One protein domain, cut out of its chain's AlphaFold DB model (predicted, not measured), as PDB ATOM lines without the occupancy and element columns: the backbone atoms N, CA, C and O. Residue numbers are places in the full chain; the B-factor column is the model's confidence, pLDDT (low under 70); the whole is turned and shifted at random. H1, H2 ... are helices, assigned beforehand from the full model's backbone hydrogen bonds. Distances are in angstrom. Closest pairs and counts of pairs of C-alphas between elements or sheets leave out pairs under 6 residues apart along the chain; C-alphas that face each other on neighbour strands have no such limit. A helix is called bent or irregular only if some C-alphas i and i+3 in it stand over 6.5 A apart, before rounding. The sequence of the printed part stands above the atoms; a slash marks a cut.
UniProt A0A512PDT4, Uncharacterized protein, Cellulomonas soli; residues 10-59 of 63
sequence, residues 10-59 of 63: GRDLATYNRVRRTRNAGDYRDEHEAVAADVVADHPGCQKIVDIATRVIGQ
ATOM      1  N   GLY A  10     133.183 112.038 158.256       77.56
ATOM      2  CA  GLY A  10     134.497 112.395 158.809       77.56
ATOM      3  C   GLY A  10     135.679 112.004 157.913       77.56
ATOM      4  O   GLY A  10     136.623 112.779 157.775       77.56
ATOM      5  N   ARG A  11     135.605 110.844 157.244       79.12
ATOM      6  CA  ARG A  11     136.633 110.393 156.289       79.12
ATOM      7  C   ARG A  11     136.692 111.278 155.043       79.12
ATOM      8  O   ARG A  11     137.779 111.587 154.568       79.12
ATOM      9  N   ASP A  12     135.537 111.691 154.539       80.56
ATOM     10  CA  ASP A  12     135.429 112.464 153.301       80.56
ATOM     11  C   ASP A  12     135.800 113.934 153.518       80.56
ATOM     12  O   ASP A  12     136.442 114.556 152.672       80.56
ATOM     13  N   LEU A  13     135.490 114.464 154.704       80.44
ATOM     14  CA  LEU A  13     135.847 115.819 155.122       80.44
ATOM     15  C   LEU A  13     137.291 115.936 155.643       80.44
ATOM     16  O   LEU A  13     137.781 117.048 155.843       80.44
ATOM     17  N   ALA A  14     138.020 114.831 155.835       81.94
ATOM     18  CA  ALA A  14     139.421 114.876 156.266       81.94
ATOM     19  C   ALA A  14     140.306 115.666 155.282       81.94
ATOM     20  O   ALA A  14     141.191 116.417 155.706       81.94
ATOM     21  N   THR A  15     140.013 115.565 153.980       82.94
ATOM     22  CA  THR A  15     140.666 116.347 152.921       82.94
ATOM     23  C   THR A  15     140.492 117.847 153.149       82.94
ATOM     24  O   THR A  15     141.466 118.584 153.049       82.94
ATOM     25  N   TYR A  16     139.303 118.306 153.555       81.00
ATOM     26  CA  TYR A  16     139.063 119.718 153.867       81.00
ATOM     27  C   TYR A  16     139.975 120.203 154.996       81.00
ATOM     28  O   TYR A  16     140.633 121.230 154.864       81.00
ATOM     29  N   ASN A  17     140.071 119.437 156.087       76.69
ATOM     30  CA  ASN A  17     140.912 119.798 157.230       76.69
ATOM     31  C   ASN A  17     142.402 119.843 156.877       76.69
ATOM     32  O   ASN A  17     143.140 120.644 157.451       76.69
ATOM     33  N   ARG A  18     142.865 118.980 155.965       79.50
ATOM     34  CA  ARG A  18     144.234 119.048 155.435       79.50
ATOM     35  C   ARG A  18     144.413 120.295 154.570       79.50
ATOM     36  O   ARG A  18     145.237 121.130 154.908       79.50
ATOM     37  N   VAL A  19     143.607 120.451 153.516       80.62
ATOM     38  CA  VAL A  19     143.709 121.557 152.544       80.62
ATOM     39  C   VAL A  19     143.603 122.913 153.234       80.62
ATOM     40  O   VAL A  19     144.399 123.806 152.962       80.62
ATOM     41  N   ARG A  20     142.670 123.063 154.181       77.81
ATOM     42  CA  ARG A  20     142.526 124.277 154.989       77.81
ATOM     43  C   ARG A  20     143.808 124.593 155.758       77.81
ATOM     44  O   ARG A  20     144.226 125.742 155.743       77.81
ATOM     45  N   ARG A  21     144.429 123.604 156.407       73.31
ATOM     46  CA  ARG A  21     145.680 123.806 157.157       73.31
ATOM     47  C   ARG A  21     146.859 124.136 156.245       73.31
ATOM     48  O   ARG A  21     147.659 124.988 156.594       73.31
ATOM     49  N   THR A  22     146.944 123.493 155.084       70.31
ATOM     50  CA  THR A  22     148.060 123.669 154.142       70.31
ATOM     51  C   THR A  22     147.948 124.954 153.313       70.31
ATOM     52  O   THR A  22     148.966 125.486 152.891       70.31
ATOM     53  N   ARG A  23     146.732 125.458 153.044       70.44
ATOM     54  CA  ARG A  23     146.512 126.560 152.082       70.44
ATOM     55  C   ARG A  23     145.916 127.836 152.651       70.44
ATOM     56  O   ARG A  23     146.186 128.904 152.110       70.44
ATOM     57  N   ASN A  24     145.097 127.762 153.702       62.62
ATOM     58  CA  ASN A  24     144.538 128.963 154.321       62.62
ATOM     59  C   ASN A  24     145.498 129.471 155.399       62.62
ATOM     60  O   ASN A  24     145.394 129.122 156.573       62.62
ATOM     61  N   ALA A  25     146.430 130.318 154.970       53.03
ATOM     62  CA  ALA A  25     147.297 131.114 155.824       53.03
ATOM     63  C   ALA A  25     146.490 132.160 156.623       53.03
ATOM     64  O   ALA A  25     146.379 133.313 156.213       53.03
ATOM     65  N   GLY A  26     145.917 131.743 157.755       51.00
ATOM     66  CA  GLY A  26     145.452 132.648 158.810       51.00
ATOM     67  C   GLY A  26     146.521 132.882 159.876       51.00
ATOM     68  O   GLY A  26     146.939 134.015 160.062       51.00
ATOM     69  N   ASP A  27     147.024 131.815 160.512       54.41
ATOM     70  CA  ASP A  27     147.779 131.986 161.768       54.41
ATOM     71  C   ASP A  27     149.162 131.312 161.829       54.41
ATOM     72  O   ASP A  27     149.963 131.684 162.680       54.41
ATOM     73  N   TYR A  28     149.503 130.377 160.934       51.34
ATOM     74  CA  TYR A  28     150.805 129.693 160.974       51.34
ATOM     75  C   TYR A  28     151.314 129.433 159.555       51.34
ATOM     76  O   TYR A  28     150.860 128.521 158.867       51.34
ATOM     77  N   ARG A  29     152.226 130.284 159.081       53.19
ATOM     78  CA  ARG A  29     153.053 129.986 157.909       53.19
ATOM     79  C   ARG A  29     154.190 129.079 158.376       53.19
ATOM     80  O   ARG A  29     155.109 129.605 158.988       53.19
ATOM     81  N   ASP A  30     154.144 127.787 158.058       54.56
ATOM     82  CA  ASP A  30     155.298 126.894 158.236       54.56
ATOM     83  C   ASP A  30     155.816 126.345 156.896       54.56
ATOM     84  O   ASP A  30     155.071 125.771 156.104       54.56
ATOM     85  N   GLU A  31     157.117 126.595 156.702       56.94
ATOM     86  CA  GLU A  31     158.207 125.984 155.909       56.94
ATOM     87  C   GLU A  31     158.000 125.406 154.494       56.94
ATOM     88  O   GLU A  31     158.987 125.306 153.759       56.94
ATOM     89  N   HIS A  32     156.794 125.053 154.049       59.09
ATOM     90  CA  HIS A  32     156.582 124.424 152.739       59.09
ATOM     91  C   HIS A  32     155.552 125.172 151.895       59.09
ATOM     92  O   HIS A  32     154.356 125.190 152.180       59.09
ATOM     93  N   GLU A  33     156.048 125.796 150.827       66.38
ATOM     94  CA  GLU A  33     155.232 126.455 149.816       66.38
ATOM     95  C   GLU A  33     154.388 125.409 149.073       66.38
ATOM     96  O   GLU A  33     154.911 124.406 148.586       66.38
ATOM     97  N   ALA A  34     153.074 125.628 149.002       70.12
ATOM     98  CA  ALA A  34     152.187 124.754 148.244       70.12
ATOM     99  C   ALA A  34     152.555 124.800 146.751       70.12
ATOM    100  O   ALA A  34     152.601 125.876 146.151       70.12
ATOM    101  N   VAL A  35     152.762 123.638 146.131       78.81
ATOM    102  CA  VAL A  35     153.115 123.520 144.709       78.81
ATOM    103  C   VAL A  35     151.904 123.130 143.860       78.81
ATOM    104  O   VAL A  35     150.904 122.601 144.346       78.81
ATOM    105  N   ALA A  36     151.993 123.336 142.542       83.62
ATOM    106  CA  ALA A  36     150.921 122.971 141.608       83.62
ATOM    107  C   ALA A  36     150.518 121.484 141.699       83.62
ATOM    108  O   ALA A  36     149.346 121.148 141.526       83.62
ATOM    109  N   ALA A  37     151.464 120.594 142.023       85.38
ATOM    110  CA  ALA A  37     151.189 119.172 142.217       85.38
ATOM    111  C   ALA A  37     150.225 118.910 143.388       85.38
ATOM    112  O   ALA A  37     149.349 118.051 143.271       85.38
ATOM    113  N   ASP A  38     150.310 119.694 144.466       81.31
ATOM    114  CA  ASP A  38     149.386 119.586 145.597       81.31
ATOM    115  C   ASP A  38     147.961 119.924 145.154       81.31
ATOM    116  O   ASP A  38     146.989 119.332 145.626       81.31
ATOM    117  N   VAL A  39     147.801 120.889 144.240       82.69
ATOM    118  CA  VAL A  39     146.480 121.306 143.736       82.69
ATOM    119  C   VAL A  39     145.825 120.168 142.977       82.69
ATOM    120  O   VAL A  39     144.663 119.852 143.233       82.69
ATOM    121  N   VAL A  40     146.590 119.517 142.102       90.00
ATOM    122  CA  VAL A  40     146.125 118.363 141.329       90.00
ATOM    123  C   VAL A  40     145.777 117.192 142.251       90.00
ATOM    124  O   VAL A  40     144.723 116.581 142.082       90.00
ATOM    125  N   ALA A  41     146.607 116.911 143.260       87.62
ATOM    126  CA  ALA A  41     146.369 115.826 144.214       87.62
ATOM    127  C   ALA A  41     145.136 116.066 145.109       87.62
ATOM    128  O   ALA A  41     144.417 115.125 145.454       87.62
ATOM    129  N   ASP A  42     144.870 117.320 145.477       86.38
ATOM    130  CA  ASP A  42     143.746 117.691 146.340       86.38
ATOM    131  C   ASP A  42     142.408 117.756 145.598       86.38
ATOM    132  O   ASP A  42     141.353 117.573 146.214       86.38
ATOM    133  N   HIS A  43     142.441 118.013 144.288       89.69
ATOM    134  CA  HIS A  43     141.253 118.305 143.489       89.69
ATOM    135  C   HIS A  43     140.137 117.248 143.613       89.69
ATOM    136  O   HIS A  43     139.007 117.646 143.908       89.69
ATOM    137  N   PRO A  44     140.398 115.924 143.514       91.56
ATOM    138  CA  PRO A  44     139.343 114.919 143.664       91.56
ATOM    139  C   PRO A  44     138.668 114.950 145.044       91.56
ATOM    140  O   PRO A  44     137.461 114.746 145.163       91.56
ATOM    141  N   GLY A  45     139.437 115.230 146.101       89.56
ATOM    142  CA  GLY A  45     138.910 115.338 147.460       89.56
ATOM    143  C   GLY A  45     138.052 116.588 147.649       89.56
ATOM    144  O   GLY A  45     136.979 116.509 148.244       89.56
ATOM    145  N   CYS A  46     138.491 117.724 147.102       89.44
ATOM    146  CA  CYS A  46     137.708 118.961 147.080       89.44
ATOM    147  C   CYS A  46     136.396 118.791 146.305       89.44
ATOM    148  O   CYS A  46     135.354 119.225 146.793       89.44
ATOM    149  N   GLN A  47     136.426 118.111 145.154       93.25
ATOM    150  CA  GLN A  47     135.220 117.831 144.374       93.25
ATOM    151  C   GLN A  47     134.212 117.013 145.190       93.25
ATOM    152  O   GLN A  47     133.052 117.397 145.303       93.25
ATOM    153  N   LYS A  48     134.678 115.963 145.878       90.75
ATOM    154  CA  LYS A  48     133.826 115.143 146.749       90.75
ATOM    155  C   LYS A  48     133.144 115.957 147.857       90.75
ATOM    156  O   LYS A  48     131.992 115.694 148.197       90.75
ATOM    157  N   ILE A  49     133.837 116.943 148.427       89.00
ATOM    158  CA  ILE A  49     133.275 117.836 149.454       89.00
ATOM    159  C   ILE A  49     132.160 118.710 148.868       89.00
ATOM    160  O   ILE A  49     131.118 118.860 149.504       89.00
ATOM    161  N   VAL A  50     132.357 119.256 147.664       90.81
ATOM    162  CA  VAL A  50     131.329 120.036 146.959       90.81
ATOM    163  C   VAL A  50     130.101 119.171 146.683       90.81
ATOM    164  O   VAL A  50     128.996 119.576 147.030       90.81
ATOM    165  N   ASP A  51     130.288 117.954 146.172       91.25
ATOM    166  CA  ASP A  51     129.184 117.035 145.867       91.25
ATOM    167  C   ASP A  51     128.360 116.699 147.126       91.25
ATOM    168  O   ASP A  51     127.124 116.672 147.108       91.25
ATOM    169  N   ILE A  52     129.042 116.493 148.258       87.69
ATOM    170  CA  ILE A  52     128.405 116.295 149.564       87.69
ATOM    171  C   ILE A  52     127.606 117.535 149.976       87.69
ATOM    172  O   ILE A  52     126.457 117.397 150.400       87.69
ATOM    173  N   ALA A  53     128.192 118.729 149.863       87.25
ATOM    174  CA  ALA A  53     127.531 119.975 150.235       87.25
ATOM    175  C   ALA A  53     126.274 120.211 149.388       87.25
ATOM    176  O   ALA A  53     125.213 120.488 149.946       87.25
ATOM    177  N   THR A  54     126.348 120.001 148.072       89.38
ATOM    178  CA  THR A  54     125.196 120.082 147.162       89.38
ATOM    179  C   THR A  54     124.069 119.144 147.589       89.38
ATOM    180  O   THR A  54     122.908 119.550 147.614       89.38
ATOM    181  N   ARG A  55     124.395 117.906 147.986       85.06
ATOM    182  CA  ARG A  55     123.402 116.940 148.480       85.06
ATOM    183  C   ARG A  55     122.755 117.384 149.796       85.06
ATOM    184  O   ARG A  55     121.553 117.206 149.967       85.06
ATOM    185  N   VAL A  56     123.547 117.908 150.730       83.56
ATOM    186  CA  VAL A  56     123.083 118.247 152.085       83.56
ATOM    187  C   VAL A  56     122.299 119.558 152.110       83.56
ATOM    188  O   VAL A  56     121.297 119.630 152.812       83.56
ATOM    189  N   ILE A  57     122.688 120.568 151.324       84.44
ATOM    190  CA  ILE A  57     122.004 121.874 151.284       84.44
ATOM    191  C   ILE A  57     120.516 121.712 150.950       84.44
ATOM    192  O   ILE A  57     119.679 122.338 151.590       84.44
ATOM    193  N   GLY A  58     120.169 120.821 150.015       80.19
ATOM    194  CA  GLY A  58     118.770 120.544 149.666       80.19
ATOM    195  C   GLY A  58     117.945 119.883 150.780       80.19
ATOM    196  O   GLY A  58     116.728 119.799 150.661       80.19
ATOM    197  N   GLN A  59     118.589 119.403 151.846       80.38
ATOM    198  CA  GLN A  59     117.948 118.761 152.998       80.38
ATOM    199  C   GLN A  59     117.852 119.697 154.210       80.38
ATOM    200  O   GLN A  59     117.261 119.325 155.224       80.38
TER     201      GLN A  59
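AT A GLANCE: This is residues 10 to 59 of the 63 residues of an uncharacterized protein of Cellulomonas soli (UniProt A0A512PDT4). Two helices, H1 and the longer H2, cross at a steep tilt of 48 degrees, and a wide loop, residues 24 to 35, joins them. Residues 53 to 59, of which 53 to 57 belong to H2, stick out. The printed part has 50 residues with two named helices, H1 then H2, and no named strand; its class is all helix. It is loose, with a radius of gyration of the C-alphas of 12.7 A, and elongated, spanning 41 by 23 by 16 A.

IN THESE COORDINATES: H1, residues 10 to 23, begins at C-alpha 10 (134.497, 112.395, 158.809) and is 19.8 A long; it is only just irregular, C-alphas 12 and 15 being 6.53 A apart. H2, residues 36 to 57, is 30.5 A long and ends at C-alpha 57 (122.004, 121.874, 151.284). H2 is irregular, C-alphas 41 and 44 being 7.1 A apart, with a kink of 41 degrees near residue 43.

HOW THE PARTS SIT: H1 and H2 touch and run opposite ways; their closest C-alphas, of Thr 15 and Gly 45, are 5.8 A apart. H2 touches H1 with residues 42 to 49 alone. O i to N i+4 pairs are within hydrogen-bond range in 8 of 10 cases in H1 and 16 of 18 in H2.

THE WHOLE: The C-alphas farthest apart, of Glu 31 and Gln 59, are 41.0 A apart. The printed part has no cut. The link from H1 to H2 is long. Mean pLDDT of the printed part is 77.9; residues 24 to 33 are under 70.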